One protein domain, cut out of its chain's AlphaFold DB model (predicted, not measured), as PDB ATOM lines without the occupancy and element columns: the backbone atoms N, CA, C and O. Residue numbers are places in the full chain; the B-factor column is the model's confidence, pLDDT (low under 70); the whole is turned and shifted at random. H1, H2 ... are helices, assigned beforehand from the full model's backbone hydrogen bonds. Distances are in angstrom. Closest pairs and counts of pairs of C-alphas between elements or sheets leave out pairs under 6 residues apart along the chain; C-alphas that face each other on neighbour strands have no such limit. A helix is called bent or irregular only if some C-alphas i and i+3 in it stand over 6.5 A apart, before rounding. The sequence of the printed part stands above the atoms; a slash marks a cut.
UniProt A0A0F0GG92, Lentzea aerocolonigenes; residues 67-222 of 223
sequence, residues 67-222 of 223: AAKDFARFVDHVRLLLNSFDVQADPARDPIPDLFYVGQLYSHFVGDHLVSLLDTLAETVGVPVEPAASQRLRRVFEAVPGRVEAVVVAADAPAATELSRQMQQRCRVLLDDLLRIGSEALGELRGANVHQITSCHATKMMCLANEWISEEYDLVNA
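This is residues 67 to 222 of the 223 residues of a protein of Lentzea aerocolonigenes (UniProt A0A0F0GG92). The model is a flat bundle of long helices in two layers, H1, H2 and H3 over H4 and H5. H2 and H3 bend slightly. The printed part has 156 residues with five named helices, H1 to H5, all helix, compact, radius of gyration of the C-alphas 16.7 A, spans 56 by 33 by 18 A, only just flat.

H4, residues 157 to 188, touches H1, residues 67 to 88, closest C-alphas Val 75 and Gly 182, 5.7 A. With residues 174 to 188 alone, H4 forms a hairpin with H5, residues 194 to 220, closest C-alphas Leu 178 and Met 205, 6.0 A. By hydrogen bonds H2, residues 95 to 125, and H3, residues 131 to 154, are each one helix, but bent: C-alphas 111 and 114 are 6.8 A apart, 142 and 145 7.0 A. H2a, residues 95 to 111, touches H4's residues 157 to 171 alone at a steep tilt of 39 degrees, closest C-alphas Leu 99 and Ser 164, 5.4 A. H2a touches H3b, residues 145 to 154, closest C-alphas Ile 96 and Val 152, 5.9 A. Every O i to N i+4 pair is within hydrogen-bond range in H2b, H3a, H3b, H4 and H5, against 17 of 18 in H1 and 12 of 13 in H2a.

H1 begins at C-alpha 67, (225.668, 264.645, 233.381); H5, 38.2 A, ends at C-alpha 220, (212.617, 230.562, 242.175). H4 is 46.3 A long, H1 33.3 A.

C-alphas 154 and 191, the farthest apart, are 57.1 A apart. The printed part has no cut; no link is long. Residues 190 to 192 are under 70 in pLDDT.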
ATOM      1  N   ALA A  67     226.508 265.426 232.466       70.56
ATOM      2  CA  ALA A  67     225.668 264.645 233.381       70.56
ATOM      3  C   ALA A  67     224.817 263.557 232.690       70.56
ATOM      4  O   ALA A  67     224.482 262.550 233.298       70.56
ATOM      5  N   ALA A  68     224.484 263.728 231.408       76.94
ATOM      6  CA  ALA A  68     223.760 262.729 230.625       76.94
ATOM      7  C   ALA A  68     224.685 261.656 230.022       76.94
ATOM      8  O   ALA A  68     224.190 260.641 229.536       76.94
ATOM      9  N   LYS A  69     226.014 261.846 230.039       79.69
ATOM     10  CA  LYS A  69     226.960 260.848 229.509       79.69
ATOM     11  C   LYS A  69     226.968 259.574 230.340       79.69
ATOM     12  O   LYS A  69     227.055 258.494 229.766       79.69
ATOM     13  N   ASP A  70     226.847 259.692 231.656       81.06
ATOM     14  CA  ASP A  70     226.796 258.522 232.536       81.06
ATOM     15  C   ASP A  70     225.496 257.742 232.325       81.06
ATOM     16  O   ASP A  70     225.517 256.523 232.177       81.06
ATOM     17  N   PHE A  71     224.383 258.451 232.128       84.19
ATOM     18  CA  PHE A  71     223.121 257.824 231.749       84.19
ATOM     19  C   PHE A  71     223.180 257.170 230.354       84.19
ATOM     20  O   PHE A  71     222.666 256.075 230.156       84.19
ATOM     21  N   ALA A  72     223.861 257.784 229.381       86.00
ATOM     22  CA  ALA A  72     224.076 257.169 228.070       86.00
ATOM     23  C   ALA A  72     224.916 255.882 228.159       86.00
ATOM     24  O   ALA A  72     224.604 254.908 227.477       86.00
ATOM     25  N   ARG A  73     225.939 255.848 229.026       87.44
ATOM     26  CA  ARG A  73     226.725 254.633 229.306       87.44
ATOM     27  C   ARG A  73     225.880 253.537 229.942       87.44
ATOM     28  O   ARG A  73     226.035 252.381 229.571       87.44
ATOM     29  N   PHE A  74     224.976 253.894 230.854       90.81
ATOM     30  CA  PHE A  74     224.015 252.947 231.418       90.81
ATOM     31  C   PHE A  74     223.173 252.293 230.312       90.81
ATOM     32  O   PHE A  74     223.123 251.069 230.217       90.81
ATOM     33  N   VAL A  75     222.575 253.096 229.423       92.12
ATOM     34  CA  VAL A  75     221.755 252.587 228.309       92.12
ATOM     35  C   VAL A  75     222.574 251.702 227.365       92.12
ATOM     36  O   VAL A  75     222.106 250.648 226.931       92.12
ATOM     37  N   ASP A  76     223.813 252.096 227.079       91.69
ATOM     38  CA  ASP A  76     224.741 251.313 226.265       91.69
ATOM     39  C   ASP A  76     225.109 249.965 226.920       91.69
ATOM     40  O   ASP A  76     225.165 248.938 226.239       91.69
ATOM     41  N   HIS A  77     225.271 249.933 228.249       93.56
ATOM     42  CA  HIS A  77     225.492 248.695 229.000       93.56
ATOM     43  C   HIS A  77     224.268 247.770 228.952       93.56
ATOM     44  O   HIS A  77     224.411 246.585 228.654       93.56
ATOM     45  N   VAL A  78     223.056 248.302 229.148       96.12
ATOM     46  CA  VAL A  78     221.805 247.532 228.999       96.12
ATOM     47  C   VAL A  78     221.702 246.930 227.593       96.12
ATOM     48  O   VAL A  78     221.371 245.752 227.445       96.12
ATOM     49  N   ARG A  79     222.054 247.698 226.552       95.81
ATOM     50  CA  ARG A  79     222.054 247.209 225.165       95.81
ATOM     51  C   ARG A  79     223.045 246.065 224.947       95.81
ATOM     52  O   ARG A  79     222.703 245.102 224.264       95.81
ATOM     53  N   LEU A  80     224.250 246.155 225.515       94.25
ATOM     54  CA  LEU A  80     225.242 245.078 225.457       94.25
ATOM     55  C   LEU A  80     224.709 243.786 226.087       94.25
ATOM     56  O   LEU A  80     224.864 242.711 225.505       94.25
ATOM     57  N   LEU A  81     224.072 243.886 227.255       95.12
ATOM     58  CA  LEU A  81     223.500 242.730 227.946       95.12
ATOM     59  C   LEU A  81     222.392 242.086 227.115       95.12
ATOM     60  O   LEU A  81     222.432 240.880 226.885       95.12
ATOM     61  N   LEU A  82     221.462 242.887 226.588       95.06
ATOM     62  CA  LEU A  82     220.387 242.396 225.725       95.06
ATOM     63  C   LEU A  82     220.942 241.653 224.502       95.06
ATOM     64  O   LEU A  82     220.575 240.504 224.257       95.06
ATOM     65  N   ASN A  83     221.892 242.270 223.793       94.38
ATOM     66  CA  ASN A  83     222.534 241.638 222.646       94.38
ATOM     67  C   ASN A  83     223.290 240.351 223.052       94.38
ATOM     68  O   ASN A  83     223.413 239.430 222.251       94.38
ATOM     69  N   SER A  84     223.810 240.261 224.281       91.75
ATOM     70  CA  SER A  84     224.484 239.051 224.772       91.75
ATOM     71  C   SER A  84     223.501 237.889 224.938       91.75
ATOM     72  O   SER A  84     223.824 236.768 224.551       91.75
ATOM     73  N   PHE A  85     222.282 238.153 225.420       91.69
ATOM     74  CA  PHE A  85     221.205 237.158 225.425       91.69
ATOM     75  C   PHE A  85     220.770 236.773 224.004       91.69
ATOM     76  O   PHE A  85     220.574 235.590 223.739       91.69
ATOM     77  N   ASP A  86     220.670 237.733 223.076       89.31
ATOM     78  CA  ASP A  86     220.385 237.454 221.657       89.31
ATOM     79  C   ASP A  86     221.424 236.522 221.024       89.31
ATOM     80  O   ASP A  86     221.072 235.586 220.315       89.31
ATOM     81  N   VAL A  87     222.710 236.761 221.290       88.50
ATOM     82  CA  VAL A  87     223.813 235.959 220.743       88.50
ATOM     83  C   VAL A  87     223.829 234.537 221.299       88.50
ATOM     84  O   VAL A  87     224.267 233.612 220.609       88.50
ATOM     85  N   GLN A  88     223.389 234.350 222.543       84.12
ATOM     86  CA  GLN A  88     223.327 233.022 223.148       84.12
ATOM     87  C   GLN A  88     222.072 232.237 222.764       84.12
ATOM     88  O   GLN A  88     222.108 231.013 222.834       84.12
ATOM     89  N   ALA A  89     221.001 232.898 222.328       83.25
ATOM     90  CA  ALA A  89     219.772 232.228 221.928       83.25
ATOM     91  C   ALA A  89     219.962 231.447 220.616       83.25
ATOM     92  O   ALA A  89     220.111 232.027 219.541       83.25
ATOM     93  N   ASP A  90     219.920 230.117 220.697       84.94
ATOM     94  CA  ASP A  90     220.003 229.238 219.532       84.94
ATOM     95  C   ASP A  90     219.086 228.017 219.719       84.94
ATOM     96  O   ASP A  90     219.428 227.088 220.452       84.94
ATOM     97  N   PRO A  91     217.917 227.985 219.051       81.12
ATOM     98  CA  PRO A  91     216.952 226.900 219.209       81.12
ATOM     99  C   PRO A  91     217.433 225.564 218.623       81.12
ATOM    100  O   PRO A  91     216.760 224.554 218.809       81.12
ATOM    101  N   ALA A  92     218.549 225.546 217.884       87.75
ATOM    102  CA  ALA A  92     219.116 224.332 217.311       87.75
ATOM    103  C   ALA A  92     220.167 223.663 218.216       87.75
ATOM    104  O   ALA A  92     220.613 222.557 217.896       87.75
ATOM    105  N   ARG A  93     220.581 224.302 219.322       89.81
ATOM    106  CA  ARG A  93     221.521 223.698 220.277       89.81
ATOM    107  C   ARG A  93     220.878 222.548 221.038       89.81
ATOM    108  O   ARG A  93     219.673 222.524 221.274       89.81
ATOM    109  N   ASP A  94     221.719 221.601 221.447       94.31
ATOM    110  CA  ASP A  94     221.304 220.546 222.367       94.31
ATOM    111  C   ASP A  94     220.818 221.185 223.686       94.31
ATOM    112  O   ASP A  94     221.577 221.958 224.284       94.31
ATOM    113  N   PRO A  95     219.586 220.893 224.145       95.50
ATOM    114  CA  PRO A  95     219.005 221.547 225.315       95.50
ATOM    115  C   PRO A  95     219.815 221.398 226.604       95.50
ATOM    116  O   PRO A  95     219.812 222.312 227.428       95.50
ATOM    117  N   ILE A  96     220.508 220.270 226.802       95.19
ATOM    118  CA  ILE A  96     221.192 219.990 228.071       95.19
ATOM    119  C   ILE A  96     222.474 220.833 228.209       95.19
ATOM    120  O   ILE A  96     222.607 221.545 229.207       95.19
ATOM    121  N   PRO A  97     223.410 220.841 227.237       93.06
ATOM    122  CA  PRO A  97     224.520 221.789 227.228       93.06
ATOM    123  C   PRO A  97     224.067 223.247 227.131       93.06
ATOM    124  O   PRO A  97     224.698 224.102 227.745       93.06
ATOM    125  N   ASP A  98     222.997 223.549 226.385       93.62
ATOM    126  CA  ASP A  98     222.511 224.927 226.258       93.62
ATOM    127  C   ASP A  98     222.068 225.500 227.608       93.62
ATOM    128  O   ASP A  98     222.464 226.611 227.965       93.62
ATOM    129  N   LEU A  99     221.360 224.708 228.422       95.38
ATOM    130  CA  LEU A  99     220.959 225.117 229.767       95.38
ATOM    131  C   LEU A  99     222.148 225.493 230.660       95.38
ATOM    132  O   LEU A  99     222.032 226.429 231.449       95.38
ATOM    133  N   PHE A 100     223.303 224.840 230.527       92.44
ATOM    134  CA  PHE A 100     224.496 225.263 231.264       92.44
ATOM    135  C   PHE A 100     224.956 226.667 230.871       92.44
ATOM    136  O   PHE A 100     225.240 227.484 231.747       92.44
ATOM    137  N   TYR A 101     225.022 226.958 229.570       92.00
ATOM    138  CA  TYR A 101     225.442 228.271 229.079       92.00
ATOM    139  C   TYR A 101     224.447 229.362 229.476       92.00
ATOM    140  O   TYR A 101     224.843 230.426 229.956       92.00
ATOM    141  N   VAL A 102     223.153 229.084 229.322       94.19
ATOM    142  CA  VAL A 102     222.080 230.010 229.694       94.19
ATOM    143  C   VAL A 102     222.040 230.227 231.200       94.19
ATOM    144  O   VAL A 102     221.940 231.369 231.640       94.19
ATOM    145  N   GLY A 103     222.187 229.164 231.990       95.06
ATOM    146  CA  GLY A 103     222.261 229.234 233.446       95.06
ATOM    147  C   GLY A 103     223.431 230.089 233.923       95.06
ATOM    148  O   GLY A 103     223.245 230.953 234.773       95.06
ATOM    149  N   GLN A 104     224.619 229.929 233.329       93.56
ATOM    150  CA  GLN A 104     225.778 230.779 233.627       93.56
ATOM    151  C   GLN A 104     225.529 232.248 233.274       93.56
ATOM    152  O   GLN A 104     225.817 233.129 234.086       93.56
ATOM    153  N   LEU A 105     224.978 232.524 232.086       94.31
ATOM    154  CA  LEU A 105     224.645 233.887 231.674       94.31
ATOM    155  C   LEU A 105     223.610 234.518 232.615       94.31
ATOM    156  O   LEU A 105     223.778 235.664 233.028       94.31
ATOM    157  N   TYR A 106     222.571 233.767 232.985       96.50
ATOM    158  CA  TYR A 106     221.554 234.204 233.936       96.50
ATOM    159  C   TYR A 106     222.176 234.486 235.311       96.50
ATOM    160  O   TYR A 106     221.953 235.561 235.859       96.50
ATOM    161  N   SER A 107     223.013 233.584 235.840       96.00
ATOM    162  CA  SER A 107     223.734 233.777 237.108       96.00
ATOM    163  C   SER A 107     224.601 235.038 237.101       96.00
ATOM    164  O   SER A 107     224.547 235.805 238.059       96.00
ATOM    165  N   HIS A 108     225.360 235.291 236.031       95.75
ATOM    166  CA  HIS A 108     226.141 236.527 235.892       95.75
ATOM    167  C   HIS A 108     225.252 237.764 235.792       95.75
ATOM    168  O   HIS A 108     225.558 238.807 236.370       95.75
ATOM    169  N   PHE A 109     224.124 237.659 235.090       97.31
ATOM    170  CA  PHE A 109     223.174 238.755 235.019       97.31
ATOM    171  C   PHE A 109     222.634 239.122 236.405       97.31
ATOM    172  O   PHE A 109     222.727 240.282 236.796       97.31
ATOM    173  N   VAL A 110     222.120 238.156 237.170       96.69
ATOM    174  CA  VAL A 110     221.519 238.433 238.485       96.69
ATOM    175  C   VAL A 110     222.556 238.748 239.567       96.69
ATOM    176  O   VAL A 110     222.285 239.567 240.441       96.69
ATOM    177  N   GLY A 111     223.731 238.119 239.517       95.00
ATOM    178  CA  GLY A 111     224.779 238.268 240.529       95.00
ATOM    179  C   GLY A 111     225.638 239.518 240.354       95.00
ATOM    180  O   GLY A 111     226.009 240.136 241.349       95.00
ATOM    181  N   ASP A 112     225.908 239.910 239.106       95.75
ATOM    182  CA  ASP A 112     226.877 240.963 238.796       95.75
ATOM    183  C   ASP A 112     226.206 242.148 238.086       95.75
ATOM    184  O   ASP A 112     226.226 243.283 238.571       95.75
ATOM    185  N   HIS A 113     225.582 241.900 236.931       96.81
ATOM    186  CA  HIS A 113     225.129 242.983 236.057       96.81
ATOM    187  C   HIS A 113     223.929 243.741 236.613       96.81
ATOM    188  O   HIS A 113     223.940 244.969 236.630       96.81
ATOM    189  N   LEU A 114     222.902 243.041 237.094       97.38
ATOM    190  CA  LEU A 114     221.717 243.679 237.655       97.38
ATOM    191  C   LEU A 114     222.062 244.459 238.926       97.38
ATOM    192  O   LEU A 114     221.557 245.561 239.107       97.38
ATOM    193  N   VAL A 115     222.980 243.949 239.753       96.25
ATOM    194  CA  VAL A 115     223.499 244.680 240.921       96.25
ATOM    195  C   VAL A 115     224.155 245.991 240.484       96.25
ATOM    196  O   VAL A 115     223.774 247.053 240.963       96.25
ATOM    197  N   SER A 116     225.065 245.942 239.507       95.38
ATOM    198  CA  SER A 116     225.737 247.143 238.997       95.38
ATOM    199  C   SER A 116     224.773 248.149 238.352       95.38
ATOM    200  O   SER A 116     224.931 249.363 238.524       95.38
ATOM    201  N   LEU A 117     223.753 247.668 237.632       96.12
ATOM    202  CA  LEU A 117     222.698 248.513 237.073       96.12
ATOM    203  C   LEU A 117     221.905 249.208 238.188       96.12
ATOM    204  O   LEU A 117     221.679 250.415 238.104       96.12
ATOM    205  N   LEU A 118     221.516 248.481 239.239       96.00
ATOM    206  CA  LEU A 118     220.805 249.041 240.390       96.00
ATOM    207  C   LEU A 118     221.646 250.089 241.121       96.00
ATOM    208  O   LEU A 118     221.130 251.161 241.419       96.00
ATOM    209  N   ASP A 119     222.933 249.830 241.353       94.75
ATOM    210  CA  ASP A 119     223.830 250.796 241.996       94.75
ATOM    211  C   ASP A 119     223.932 252.090 241.171       94.75
ATOM    212  O   ASP A 119     223.776 253.189 241.703       94.75
ATOM    213  N   THR A 120     224.063 251.969 239.847       93.25
ATOM    214  CA  THR A 120     224.092 253.125 238.932       93.25
ATOM    215  C   THR A 120     222.787 253.934 238.991       93.25
ATOM    216  O   THR A 120     222.797 255.171 238.994       93.25
ATOM    217  N   LEU A 121     221.638 253.255 239.046       93.50
ATOM    218  CA  LEU A 121     220.335 253.910 239.178       93.50
ATOM    219  C   LEU A 121     220.180 254.577 240.550       93.50
ATOM    220  O   LEU A 121     219.681 255.700 240.627       93.50
ATOM    221  N   ALA A 122     220.635 253.926 241.618       93.81
ATOM    222  CA  ALA A 122     220.592 254.447 242.979       93.81
ATOM    223  C   ALA A 122     221.420 255.729 243.119       93.81
ATOM    224  O   ALA A 122     220.937 256.725 243.663       93.81
ATOM    225  N   GLU A 123     222.629 255.743 242.552       91.81
ATOM    226  CA  GLU A 123     223.474 256.937 242.463       91.81
ATOM    227  C   GLU A 123     222.783 258.063 241.682       91.81
ATOM    228  O   GLU A 123     222.788 259.215 242.119       91.81
ATOM    229  N   THR A 124     222.126 257.732 240.565       88.88
ATOM    230  CA  THR A 124     221.419 258.708 239.715       88.88
ATOM    231  C   THR A 124     220.210 259.336 240.419       88.88
ATOM    232  O   THR A 124     219.919 260.518 240.222       88.88
ATOM    233  N   VAL A 125     219.475 258.562 241.223       89.56
ATOM    234  CA  VAL A 125     218.286 259.037 241.956       89.56
ATOM    235  C   VAL A 125     218.663 259.658 243.310       89.56
ATOM    236  O   VAL A 125     217.889 260.436 243.866       89.56
ATOM    237  N   GLY A 126     219.850 259.353 243.838       90.62
ATOM    238  CA  GLY A 126     220.261 259.735 245.191       90.62
ATOM    239  C   GLY A 126     219.538 258.938 246.284       90.62
ATOM    240  O   GLY A 126     219.440 259.399 247.421       90.62
ATOM    241  N   VAL A 127     219.005 257.762 245.940       91.00
ATOM    242  CA  VAL A 127     218.266 256.870 246.842       91.00
ATOM    243  C   VAL A 127     218.920 255.491 246.779       91.00
ATOM    244  O   VAL A 127     219.011 254.939 245.685       91.00
ATOM    245  N   PRO A 128     219.385 254.925 247.908       94.06
ATOM    246  CA  PRO A 128     220.052 253.627 247.906       94.06
ATOM    247  C   PRO A 128     219.095 252.502 247.499       94.06
ATOM    248  O   PRO A 128     217.890 252.577 247.749       94.06
ATOM    249  N   VAL A 129     219.652 251.429 246.933       94.38
ATOM    250  CA  VAL A 129     218.910 250.192 246.659       94.38
ATOM    251  C   VAL A 129     218.325 249.646 247.963       94.38
ATOM    252  O   VAL A 129     218.998 249.605 248.998       94.38
ATOM    253  N   GLU A 130     217.062 249.222 247.928       93.31
ATOM    254  CA  GLU A 130     216.401 248.674 249.109       93.31
ATOM    255  C   GLU A 130     217.089 247.379 249.580       93.31
ATOM    256  O   GLU A 130     217.234 246.443 248.787       93.31
ATOM    257  N   PRO A 131     217.426 247.240 250.879       95.69
ATOM    258  CA  PRO A 131     218.089 246.035 251.386       95.69
ATOM    259  C   PRO A 131     217.316 244.739 251.106       95.69
ATOM    260  O   PRO A 131     217.919 243.690 250.879       95.69
ATOM    261  N   ALA A 132     215.981 244.811 251.094       95.31
ATOM    262  CA  ALA A 132     215.120 243.677 250.775       95.31
ATOM    263  C   ALA A 132     215.271 243.228 249.313       95.31
ATOM    264  O   ALA A 132     215.320 242.027 249.054       95.31
ATOM    265  N   ALA A 133     215.394 244.163 248.364       95.38
ATOM    266  CA  ALA A 133     215.620 243.844 246.956       95.38
ATOM    267  C   ALA A 133     216.985 243.167 246.762       95.38
ATOM    268  O   ALA A 133     217.057 242.093 246.164       95.38
ATOM    269  N   SER A 134     218.051 243.706 247.365       95.88
ATOM    270  CA  SER A 134     219.384 243.087 247.313       95.88
ATOM    271  C   SER A 134     219.405 241.688 247.939       95.88
ATOM    272  O   SER A 134     220.073 240.786 247.433       95.88
ATOM    273  N   GLN A 135     218.661 241.479 249.030       96.69
ATOM    274  CA  GLN A 135     218.538 240.164 249.656       96.69
ATOM    275  C   GLN A 135     217.799 239.169 248.753       96.69
ATOM    276  O   GLN A 135     218.264 238.039 248.603       96.69
ATOM    277  N   ARG A 136     216.677 239.571 248.140       97.25
ATOM    278  CA  ARG A 136     215.933 238.732 247.185       97.25
ATOM    279  C   ARG A 136     216.795 238.353 245.986       97.25
ATOM    280  O   ARG A 136     216.874 237.178 245.650       97.25
ATOM    281  N   LEU A 137     217.507 239.319 245.408       96.44
ATOM    282  CA  LEU A 137     218.387 239.079 244.267       96.44
ATOM    283  C   LEU A 137     219.517 238.095 244.607       96.44
ATOM    284  O   LEU A 137     219.788 237.173 243.840       96.44
ATOM    285  N   ARG A 138     220.114 238.211 245.802       96.75
ATOM    286  CA  ARG A 138     221.099 237.232 246.289       96.75
ATOM    287  C   ARG A 138     220.505 235.829 246.411       96.75
ATOM    288  O   ARG A 138     221.156 234.864 246.033       96.75
ATOM    289  N   ARG A 139     219.277 235.707 246.921       96.69
ATOM    290  CA  ARG A 139     218.587 234.413 247.035       96.69
ATOM    291  C   ARG A 139     218.304 233.788 245.673       96.69
ATOM    292  O   ARG A 139     218.504 232.588 245.520       96.69
ATOM    293  N   VAL A 140     217.901 234.595 244.689       96.75
ATOM    294  CA  VAL A 140     217.762 234.151 243.294       96.75
ATOM    295  C   VAL A 140     219.102 233.617 242.784       96.75
ATOM    296  O   VAL A 140     219.170 232.475 242.340       96.75
ATOM    297  N   PHE A 141     220.183 234.391 242.926       96.69
ATOM    298  CA  PHE A 141     221.530 233.975 242.522       96.69
ATOM    299  C   PHE A 141     221.976 232.653 243.176       96.69
ATOM    300  O   PHE A 141     222.486 231.773 242.486       96.69
ATOM    301  N   GLU A 142     221.752 232.492 244.484       96.06
ATOM    302  CA  GLU A 142     222.110 231.284 245.243       96.06
ATOM    303  C   GLU A 142     221.357 230.029 244.765       96.06
ATOM    304  O   GLU A 142     221.903 228.928 244.824       96.06
ATOM    305  N   ALA A 143     220.120 230.175 244.288       94.81
ATOM    306  CA  ALA A 143     219.264 229.050 243.916       94.81
ATOM    307  C   ALA A 143     219.445 228.576 242.461       94.81
ATOM    308  O   ALA A 143     219.217 227.400 242.167       94.81
ATOM    309  N   VAL A 144     219.877 229.453 241.545       93.81
ATOM    310  CA  VAL A 144     220.015 229.129 240.109       93.81
ATOM    311  C   VAL A 144     220.890 227.898 239.839       93.81
ATOM    312  O   VAL A 144     220.423 227.025 239.102       93.81
ATOM    313  N   PRO A 145     222.105 227.755 240.418       94.44
ATOM    314  CA  PRO A 145     222.958 226.603 240.130       94.44
ATOM    315  C   PRO A 145     222.286 225.268 240.455       94.44
ATOM    316  O   PRO A 145     222.362 224.347 239.650       94.44
ATOM    317  N   GLY A 146     221.571 225.187 241.584       94.12
ATOM    318  CA  GLY A 146     220.872 223.968 241.996       94.12
ATOM    319  C   GLY A 146     219.725 223.592 241.056       94.12
ATOM    320  O   GLY A 146     219.563 222.419 240.726       94.12
ATOM    321  N   ARG A 147     218.967 224.581 240.562       94.00
ATOM    322  CA  ARG A 147     217.885 224.358 239.583       94.00
ATOM    323  C   ARG A 147     218.427 223.856 238.245       94.00
ATOM    324  O   ARG A 147     217.889 222.910 237.677       94.00
ATOM    325  N   VAL A 148     219.516 224.459 237.766       95.81
ATOM    326  CA  VAL A 148     220.199 224.030 236.536       95.81
ATOM    327  C   VAL A 148     220.751 222.614 236.695       95.81
ATOM    328  O   VAL A 148     220.495 221.757 235.852       95.81
ATOM    329  N   GLU A 149     221.466 222.347 237.790       96.00
ATOM    330  CA  GLU A 149     222.061 221.038 238.064       96.00
ATOM    331  C   GLU A 149     220.999 219.935 238.133       96.00
ATOM    332  O   GLU A 149     221.181 218.885 237.518       96.00
ATOM    333  N   ALA A 150     219.866 220.179 238.799       95.19
ATOM    334  CA  ALA A 150     218.780 219.205 238.907       95.19
ATOM    335  C   ALA A 150     218.249 218.757 237.533       95.19
ATOM    336  O   ALA A 150     218.094 217.558 237.289       95.19
ATOM    337  N   VAL A 151     218.019 219.705 236.619       96.56
ATOM    338  CA  VAL A 151     217.517 219.419 235.266       96.56
ATOM    339  C   VAL A 151     218.574 218.714 234.412       96.56
ATOM    340  O   VAL A 151     218.268 217.738 233.723       96.56
ATOM    341  N   VAL A 152     219.830 219.162 234.487       94.38
ATOM    342  CA  VAL A 152     220.937 218.532 233.755       94.38
ATOM    343  C   VAL A 152     221.144 217.089 234.209       94.38
ATOM    344  O   VAL A 152     221.278 216.203 233.367       94.38
ATOM    345  N   VAL A 153     221.197 216.838 235.521       95.44
ATOM    346  CA  VAL A 153     221.435 215.495 236.078       95.44
ATOM    347  C   VAL A 153     220.310 214.537 235.689       95.44
ATOM    348  O   VAL A 153     220.574 213.367 235.409       95.44
ATOM    349  N   ALA A 154     219.071 215.029 235.617       95.69
ATOM    350  CA  ALA A 154     217.932 214.261 235.121       95.69
ATOM    351  C   ALA A 154     217.992 213.978 233.606       95.69
ATOM    352  O   ALA A 154     217.254 213.116 233.128       95.69
ATOM    353  N   ALA A 155     218.860 214.674 232.860       94.25
ATOM    354  CA  ALA A 155     218.944 214.641 231.400       94.25
ATOM    355  C   ALA A 155     217.583 214.895 230.711       94.25
ATOM    356  O   ALA A 155     217.282 214.329 229.659       94.25
ATOM    357  N   ASP A 156     216.752 215.751 231.316       95.44
ATOM    358  CA  ASP A 156     215.407 216.075 230.841       95.44
ATOM    359  C   ASP A 156     215.461 217.231 229.831       95.44
ATOM    360  O   ASP A 156     215.495 218.410 230.190       95.44
ATOM    361  N   ALA A 157     215.508 216.887 228.541       95.50
ATOM    362  CA  ALA A 157     215.601 217.869 227.464       95.50
ATOM    363  C   ALA A 157     214.396 218.838 227.408       95.50
ATOM    364  O   ALA A 157     214.638 220.041 227.307       95.50
ATOM    365  N   PRO A 158     213.124 218.390 227.509       96.62
ATOM    366  CA  PRO A 158     211.982 219.300 227.630       96.62
ATOM    367  C   PRO A 158     212.094 220.289 228.796       96.62
ATOM    368  O   PRO A 158     211.872 221.485 228.596       96.62
ATOM    369  N   ALA A 159     212.461 219.817 229.992       96.62
ATOM    370  CA  ALA A 159     212.636 220.690 231.151       96.62
ATOM    371  C   ALA A 159     213.795 221.676 230.948       96.62
ATOM    372  O   ALA A 159     213.677 222.844 231.315       96.62
ATOM    373  N   ALA A 160     214.884 221.241 230.309       96.50
ATOM    374  CA  ALA A 160     216.015 222.105 229.999       96.50
ATOM    375  C   ALA A 160     215.653 223.206 229.004       96.50
ATOM    376  O   ALA A 160     215.954 224.373 229.246       96.50
ATOM    377  N   THR A 161     214.939 222.865 227.926       95.50
ATOM    378  CA  THR A 161     214.427 223.855 226.972       95.50
ATOM    379  C   THR A 161     213.522 224.869 227.661       95.50
ATOM    380  O   THR A 161     213.671 226.070 227.437       95.50
ATOM    381  N   GLU A 162     212.597 224.411 228.504       95.50
ATOM    382  CA  GLU A 162     211.656 225.305 229.176       95.50
ATOM    383  C   GLU A 162     212.354 226.230 230.180       95.50
ATOM    384  O   GLU A 162     212.100 227.437 230.171       95.50
ATOM    385  N   LEU A 163     213.281 225.704 230.984       95.56
ATOM    386  CA  LEU A 163     214.034 226.499 231.953       95.56
ATOM    387  C   LEU A 163     214.940 227.528 231.259       95.56
ATOM    388  O   LEU A 163     214.910 228.704 231.625       95.56
ATOM    389  N   SER A 164     215.677 227.126 230.214       95.50
ATOM    390  CA  SER A 164     216.489 228.044 229.403       95.50
ATOM    391  C   SER A 164     215.640 229.162 228.805       95.50
ATOM    392  O   SER A 164     215.980 230.343 228.910       95.50
ATOM    393  N   ARG A 165     214.500 228.804 228.205       94.44
ATOM    394  CA  ARG A 165     213.572 229.757 227.590       94.44
ATOM    395  C   ARG A 165     213.015 230.735 228.622       94.44
ATOM    396  O   ARG A 165     212.966 231.932 228.344       94.44
ATOM    397  N   GLN A 166     212.618 230.250 229.798       95.31
ATOM    398  CA  GLN A 166     212.114 231.083 230.888       95.31
ATOM    399  C   GLN A 166     213.182 232.077 231.368       95.31
ATOM    400  O   GLN A 166     212.905 233.276 231.413       95.31
ATOM    401  N   MET A 167     214.401 231.606 231.657       95.62
ATOM    402  CA  MET A 167     215.526 232.450 232.085       95.62
ATOM    403  C   MET A 167     215.838 233.546 231.060       95.62
ATOM    404  O   MET A 167     215.886 234.727 231.405       95.62
ATOM    405  N   GLN A 168     215.989 233.176 229.784       95.19
ATOM    406  CA  GLN A 168     216.255 234.144 228.718       95.19
ATOM    407  C   GLN A 168     215.113 235.149 228.571       95.19
ATOM    408  O   GLN A 168     215.354 236.355 228.529       95.19
ATOM    409  N   GLN A 169     213.865 234.678 228.485       95.19
ATOM    410  CA  GLN A 169     212.716 235.547 228.250       95.19
ATOM    411  C   GLN A 169     212.554 236.572 229.371       95.19
ATOM    412  O   GLN A 169     212.342 237.750 229.084       95.19
ATOM    413  N   ARG A 170     212.682 236.154 230.634       96.31
ATOM    414  CA  ARG A 170     212.493 237.062 231.768       96.31
ATOM    415  C   ARG A 170     213.588 238.129 231.844       96.31
ATOM    416  O   ARG A 170     213.251 239.296 232.038       96.31
ATOM    417  N   CYS A 171     214.857 237.783 231.605       96.94
ATOM    418  CA  CYS A 171     215.937 238.776 231.527       96.94
ATOM    419  C   CYS A 171     215.747 239.753 230.362       96.94
ATOM    420  O   CYS A 171     215.924 240.957 230.527       96.94
ATOM    421  N   ARG A 172     215.363 239.246 229.185       96.25
ATOM    422  CA  ARG A 172     215.145 240.080 227.996       96.25
ATOM    423  C   ARG A 172     214.029 241.089 228.193       96.25
ATOM    424  O   ARG A 172     214.231 242.241 227.845       96.25
ATOM    425  N   VAL A 173     212.901 240.682 228.777       97.38
ATOM    426  CA  VAL A 173     211.776 241.591 229.052       97.38
ATOM    427  C   VAL A 173     212.230 242.760 229.927       97.38
ATOM    428  O   VAL A 173     212.012 243.911 229.555       97.38
ATOM    429  N   LEU A 174     212.941 242.484 231.028       98.25
ATOM    430  CA  LEU A 174     213.494 243.540 231.879       98.25
ATOM    431  C   LEU A 174     214.452 244.449 231.095       98.25
ATOM    432  O   LEU A 174     214.322 245.671 231.140       98.25
ATOM    433  N   LEU A 175     215.411 243.870 230.370       98.00
ATOM    434  CA  LEU A 175     216.415 244.628 229.617       98.00
ATOM    435  C   LEU A 175     215.799 245.475 228.493       98.00
ATOM    436  O   LEU A 175     216.230 246.610 228.298       98.00
ATOM    437  N   ASP A 176     214.790 244.967 227.786       97.56
ATOM    438  CA  ASP A 176     214.060 245.697 226.746       97.56
ATOM    439  C   ASP A 176     213.313 246.899 227.334       97.56
ATOM    440  O   ASP A 176     213.390 248.003 226.788       97.56
ATOM    441  N   ASP A 177     212.640 246.729 228.473       98.19
ATOM    442  CA  ASP A 177     211.947 247.834 229.133       98.19
ATOM    443  C   ASP A 177     212.915 248.882 229.697       98.19
ATOM    444  O   ASP A 177     212.690 250.084 229.521       98.19
ATOM    445  N   LEU A 178     214.031 248.457 230.301       97.81
ATOM    446  CA  LEU A 178     215.100 249.366 230.725       97.81
ATOM    447  C   LEU A 178     215.679 250.136 229.528       97.81
ATOM    448  O   LEU A 178     215.850 251.356 229.592       97.81
ATOM    449  N   LEU A 179     215.938 249.451 228.410       96.25
ATOM    450  CA  LEU A 179     216.455 250.064 227.189       96.25
ATOM    451  C   LEU A 179     215.463 251.075 226.606       96.25
ATOM    452  O   LEU A 179     215.867 252.162 226.183       96.25
ATOM    453  N   ARG A 180     214.169 250.741 226.601       96.44
ATOM    454  CA  ARG A 180     213.098 251.615 226.117       96.44
ATOM    455  C   ARG A 180     213.009 252.891 226.952       96.44
ATOM    456  O   ARG A 180     213.128 253.977 226.387       96.44
ATOM    457  N   ILE A 181     212.885 252.770 228.277       96.19
ATOM    458  CA  ILE A 181     212.825 253.926 229.191       96.19
ATOM    459  C   ILE A 181     214.097 254.781 229.047       96.19
ATOM    460  O   ILE A 181     214.040 256.009 229.016       96.19
ATOM    461  N   GLY A 182     215.260 254.143 228.900       92.81
ATOM    462  CA  GLY A 182     216.534 254.841 228.751       92.81
ATOM    463  C   GLY A 182     216.645 255.612 227.441       92.81
ATOM    464  O   GLY A 182     217.106 256.754 227.418       92.81
ATOM    465  N   SER A 183     216.171 255.010 226.353       89.44
ATOM    466  CA  SER A 183     216.136 255.633 225.029       89.44
ATOM    467  C   SER A 183     215.170 256.819 224.984       89.44
ATOM    468  O   SER A 183     215.508 257.853 224.405       89.44
ATOM    469  N   GLU A 184     214.005 256.703 225.630       90.75
ATOM    470  CA  GLU A 184     213.056 257.810 225.814       90.75
ATOM    471  C   GLU A 184     213.726 258.982 226.551       90.75
ATOM    472  O   GLU A 184     213.723 260.110 226.049       90.75
ATOM    473  N   ALA A 185     214.403 258.709 227.673       89.38
ATOM    474  CA  ALA A 185     215.121 259.729 228.432       89.38
ATOM    475  C   ALA A 185     216.193 260.438 227.585       89.38
ATOM    476  O   ALA A 185     216.246 261.666 227.547       89.38
ATOM    477  N   LEU A 186     217.024 259.687 226.850       86.12
ATOM    478  CA  LEU A 186     218.043 260.258 225.958       86.12
ATOM    479  C   LEU A 186     217.434 261.109 224.829       86.12
ATOM    480  O   LEU A 186     218.048 262.091 224.402       86.12
ATOM    481  N   GLY A 187     216.233 260.766 224.359       83.38
ATOM    482  CA  GLY A 187     215.475 261.572 223.402       83.38
ATOM    483  C   GLY A 187     215.041 262.927 223.974       83.38
ATOM    484  O   GLY A 187     215.187 263.953 223.303       83.38
ATOM    485  N   GLU A 188     214.574 262.948 225.224       86.25
ATOM    486  CA  GLU A 188     214.114 264.155 225.934       86.25
ATOM    487  C   GLU A 188     215.260 265.109 226.313       86.25
ATOM    488  O   GLU A 188     215.077 266.326 226.400       86.25
ATOM    489  N   LEU A 189     216.476 264.580 226.475       77.81
ATOM    490  CA  LEU A 189     217.669 265.350 226.845       77.81
ATOM    491  C   LEU A 189     218.124 266.369 225.783       77.81
ATOM    492  O   LEU A 189     219.015 267.176 226.052       77.81
ATOM    493  N   ARG A 190     217.492 266.399 224.604       65.31
ATOM    494  CA  ARG A 190     217.796 267.353 223.524       65.31
ATOM    495  C   ARG A 190     217.325 268.797 223.782       65.31
ATOM    496  O   ARG A 190     217.558 269.642 222.920       65.31
ATOM    497  N   GLY A 191     216.714 269.122 224.932       59.31
ATOM    498  CA  GLY A 191     216.269 270.504 225.193       59.31
ATOM    499  C   GLY A 191     215.785 270.882 226.602       59.31
ATOM    500  O   GLY A 191     215.059 271.866 226.716       59.31
ATOM    501  N   ALA A 192     216.129 270.146 227.665       64.88
ATOM    502  CA  ALA A 192     215.487 270.310 228.981       64.88
ATOM    503  C   ALA A 192     216.417 270.069 230.193       64.88
ATOM    504  O   ALA A 192     217.614 269.822 230.045       64.88
ATOM    505  N   ASN A 193     215.861 270.187 231.410       81.06
ATOM    506  CA  ASN A 193     216.554 269.983 232.687       81.06
ATOM    507  C   ASN A 193     217.030 268.526 232.831       81.06
ATOM    508  O   ASN A 193     216.288 267.657 233.290       81.06
ATOM    509  N   VAL A 194     218.286 268.293 232.441       82.38
ATOM    510  CA  VAL A 194     218.940 266.978 232.373       82.38
ATOM    511  C   VAL A 194     218.732 266.160 233.635       82.38
ATOM    512  O   VAL A 194     218.291 265.022 233.554       82.38
ATOM    513  N   HIS A 195     218.995 266.767 234.791       82.38
ATOM    514  CA  HIS A 195     218.932 266.086 236.078       82.38
ATOM    515  C   HIS A 195     217.519 265.590 236.398       82.38
ATOM    516  O   HIS A 195     217.334 264.486 236.899       82.38
ATOM    517  N   GLN A 196     216.502 266.408 236.121       86.06
ATOM    518  CA  GLN A 196     215.116 266.031 236.386       86.06
ATOM    519  C   GLN A 196     214.665 264.875 235.485       86.06
ATOM    520  O   GLN A 196     213.985 263.966 235.956       86.06
ATOM    521  N   ILE A 197     215.069 264.895 234.213       86.62
ATOM    522  CA  ILE A 197     214.761 263.835 233.247       86.62
ATOM    523  C   ILE A 197     215.436 262.530 233.671       86.62
ATOM    524  O   ILE A 197     214.752 261.521 233.846       86.62
ATOM    525  N   THR A 198     216.752 262.549 233.900       87.75
ATOM    526  CA  THR A 198     217.503 261.344 234.286       87.75
ATOM    527  C   THR A 198     216.991 260.768 235.598       87.75
ATOM    528  O   THR A 198     216.758 259.569 235.674       87.75
ATOM    529  N   SER A 199     216.731 261.607 236.606       89.56
ATOM    530  CA  SER A 199     216.203 261.162 237.900       89.56
ATOM    531  C   SER A 199     214.798 260.548 237.779       89.56
ATOM    532  O   SER A 199     214.534 259.489 238.351       89.56
ATOM    533  N   CYS A 200     213.902 261.150 236.985       93.19
ATOM    534  CA  CYS A 200     212.550 260.623 236.773       93.19
ATOM    535  C   CYS A 200     212.570 259.250 236.088       93.19
ATOM    536  O   CYS A 200     211.906 258.319 236.545       93.19
ATOM    537  N   HIS A 201     213.348 259.107 235.014       94.44
ATOM    538  CA  HIS A 201     213.453 257.841 234.285       94.44
ATOM    539  C   HIS A 201     214.214 256.779 235.079       94.44
ATOM    540  O   HIS A 201     213.765 255.635 235.121       94.44
ATOM    541  N   ALA A 202     215.277 257.148 235.799       94.19
ATOM    542  CA  ALA A 202     215.988 256.230 236.687       94.19
ATOM    543  C   ALA A 202     215.086 255.705 237.818       94.19
ATOM    544  O   ALA A 202     215.140 254.524 238.143       94.19
ATOM    545  N   THR A 203     214.191 256.542 238.357       95.81
ATOM    546  CA  THR A 203     213.187 256.099 239.343       95.81
ATOM    547  C   THR A 203     212.248 255.047 238.747       95.81
ATOM    548  O   THR A 203     212.005 254.020 239.375       95.81
ATOM    549  N   LYS A 204     211.755 255.253 237.515       96.88
ATOM    550  CA  LYS A 204     210.900 254.264 236.829       96.88
ATOM    551  C   LYS A 204     211.629 252.936 236.612       96.88
ATOM    552  O   LYS A 204     211.057 251.882 236.871       96.88
ATOM    553  N   MET A 205     212.883 252.995 236.165       97.31
ATOM    554  CA  MET A 205     213.731 251.814 235.973       97.31
ATOM    555  C   MET A 205     213.982 251.063 237.283       97.31
ATOM    556  O   MET A 205     213.921 249.840 237.302       97.31
ATOM    557  N   MET A 206     214.220 251.791 238.377       96.19
ATOM    558  CA  MET A 206     214.401 251.204 239.704       96.19
ATOM    559  C   MET A 206     213.139 250.465 240.165       96.19
ATOM    560  O   MET A 206     213.227 249.335 240.639       96.19
ATOM    561  N   CYS A 207     211.956 251.068 239.990       96.50
ATOM    562  CA  CYS A 207     210.686 250.411 240.307       96.50
ATOM    563  C   CYS A 207     210.495 249.121 239.500       96.50
ATOM    564  O   CYS A 207     210.186 248.087 240.086       96.50
ATOM    565  N   LEU A 208     210.743 249.174 238.189       97.69
ATOM    566  CA  LEU A 208     210.647 248.016 237.301       97.69
ATOM    567  C   LEU A 208     211.603 246.888 237.722       97.69
ATOM    568  O   LEU A 208     211.204 245.730 237.801       97.69
ATOM    569  N   ALA A 209     212.863 247.218 238.018       97.44
ATOM    570  CA  ALA A 209     213.842 246.232 238.455       97.44
ATOM    571  C   ALA A 209     213.443 245.595 239.798       97.44
ATOM    572  O   ALA A 209     213.554 244.383 239.957       97.44
ATOM    573  N   ASN A 210     212.923 246.379 240.746       96.69
ATOM    574  CA  ASN A 210     212.453 245.867 242.037       96.69
ATOM    575  C   ASN A 210     211.233 244.941 241.911       96.69
ATOM    576  O   ASN A 210     211.144 243.942 242.632       96.69
ATOM    577  N   GLU A 211     210.302 245.263 241.010       97.38
ATOM    578  CA  GLU A 211     209.163 244.403 240.681       97.38
ATOM    579  C   GLU A 211     209.653 243.078 240.090       97.38
ATOM    580  O   GLU A 211     209.360 242.018 240.642       97.38
ATOM    581  N   TRP A 212     210.523 243.140 239.077       98.06
ATOM    582  CA  TRP A 212     211.123 241.957 238.460       98.06
ATOM    583  C   TRP A 212     211.858 241.071 239.476       98.06
ATOM    584  O   TRP A 212     211.638 239.865 239.508       98.06
ATOM    585  N   ILE A 213     212.675 241.654 240.363       98.12
ATOM    586  CA  ILE A 213     213.391 240.915 241.420       98.12
ATOM    587  C   ILE A 213     212.419 240.199 242.359       98.12
ATOM    588  O   ILE A 213     212.707 239.097 242.823       98.12
ATOM    589  N   SER A 214     211.290 240.834 242.675       97.06
ATOM    590  CA  SER A 214     210.286 240.247 243.561       97.06
ATOM    591  C   SER A 214     209.602 239.055 242.892       97.06
ATOM    592  O   SER A 214     209.516 237.992 243.500       97.06
ATOM    593  N   GLU A 215     209.221 239.188 241.621       97.06
ATOM    594  CA  GLU A 215     208.646 238.084 240.851       97.06
ATOM    595  C   GLU A 215     209.622 236.918 240.649       97.06
ATOM    596  O   GLU A 215     209.230 235.759 240.763       97.06
ATOM    597  N   GLU A 216     210.890 237.204 240.344       96.62
ATOM    598  CA  GLU A 216     211.926 236.173 240.194       96.62
ATOM    599  C   GLU A 216     212.173 235.436 241.499       96.62
ATOM    600  O   GLU A 216     212.317 234.216 241.512       96.62
ATOM    601  N   TYR A 217     212.199 236.169 242.612       96.69
ATOM    602  CA  TYR A 217     212.326 235.567 243.926       96.69
ATOM    603  C   TYR A 217     211.168 234.609 244.206       96.69
ATOM    604  O   TYR A 217     211.417 233.472 244.601       96.69
ATOM    605  N   ASP A 218     209.928 235.026 243.967       95.44
ATOM    606  CA  ASP A 218     208.766 234.162 244.181       95.44
ATOM    607  C   ASP A 218     208.803 232.941 243.250       95.44
ATOM    608  O   ASP A 218     208.567 231.822 243.697       95.44
ATOM    609  N   LEU A 219     209.178 233.126 241.981       92.81
ATOM    610  CA  LEU A 219     209.281 232.057 240.986       92.81
ATOM    611  C   LEU A 219     210.334 231.006 241.349       92.81
ATOM    612  O   LEU A 219     210.098 229.812 241.197       92.81
ATOM    613  N   VAL A 220     211.499 231.445 241.822       89.06
ATOM    614  CA  VAL A 220     212.617 230.562 242.175       89.06
ATOM    615  C   VAL A 220     212.373 229.831 243.502       89.06
ATOM    616  O   VAL A 220     212.945 228.766 243.711       89.06
ATOM    617  N   ASN A 221     211.526 230.376 244.385       82.38
ATOM    618  CA  ASN A 221     211.205 229.797 245.697       82.38
ATOM    619  C   ASN A 221     209.816 229.124 245.763       82.38
ATOM    620  O   ASN A 221     209.380 228.752 246.850       82.38
ATOM    621  N   ALA A 222     209.107 228.985 244.638       79.50
ATOM    622  CA  ALA A 222     207.792 228.337 244.577       79.50
ATOM    623  C   ALA A 222     207.842 226.791 244.544       79.50
ATOM    624  O   ALA A 222     206.785 226.163 244.450       79.50
TER     625      ALA A 222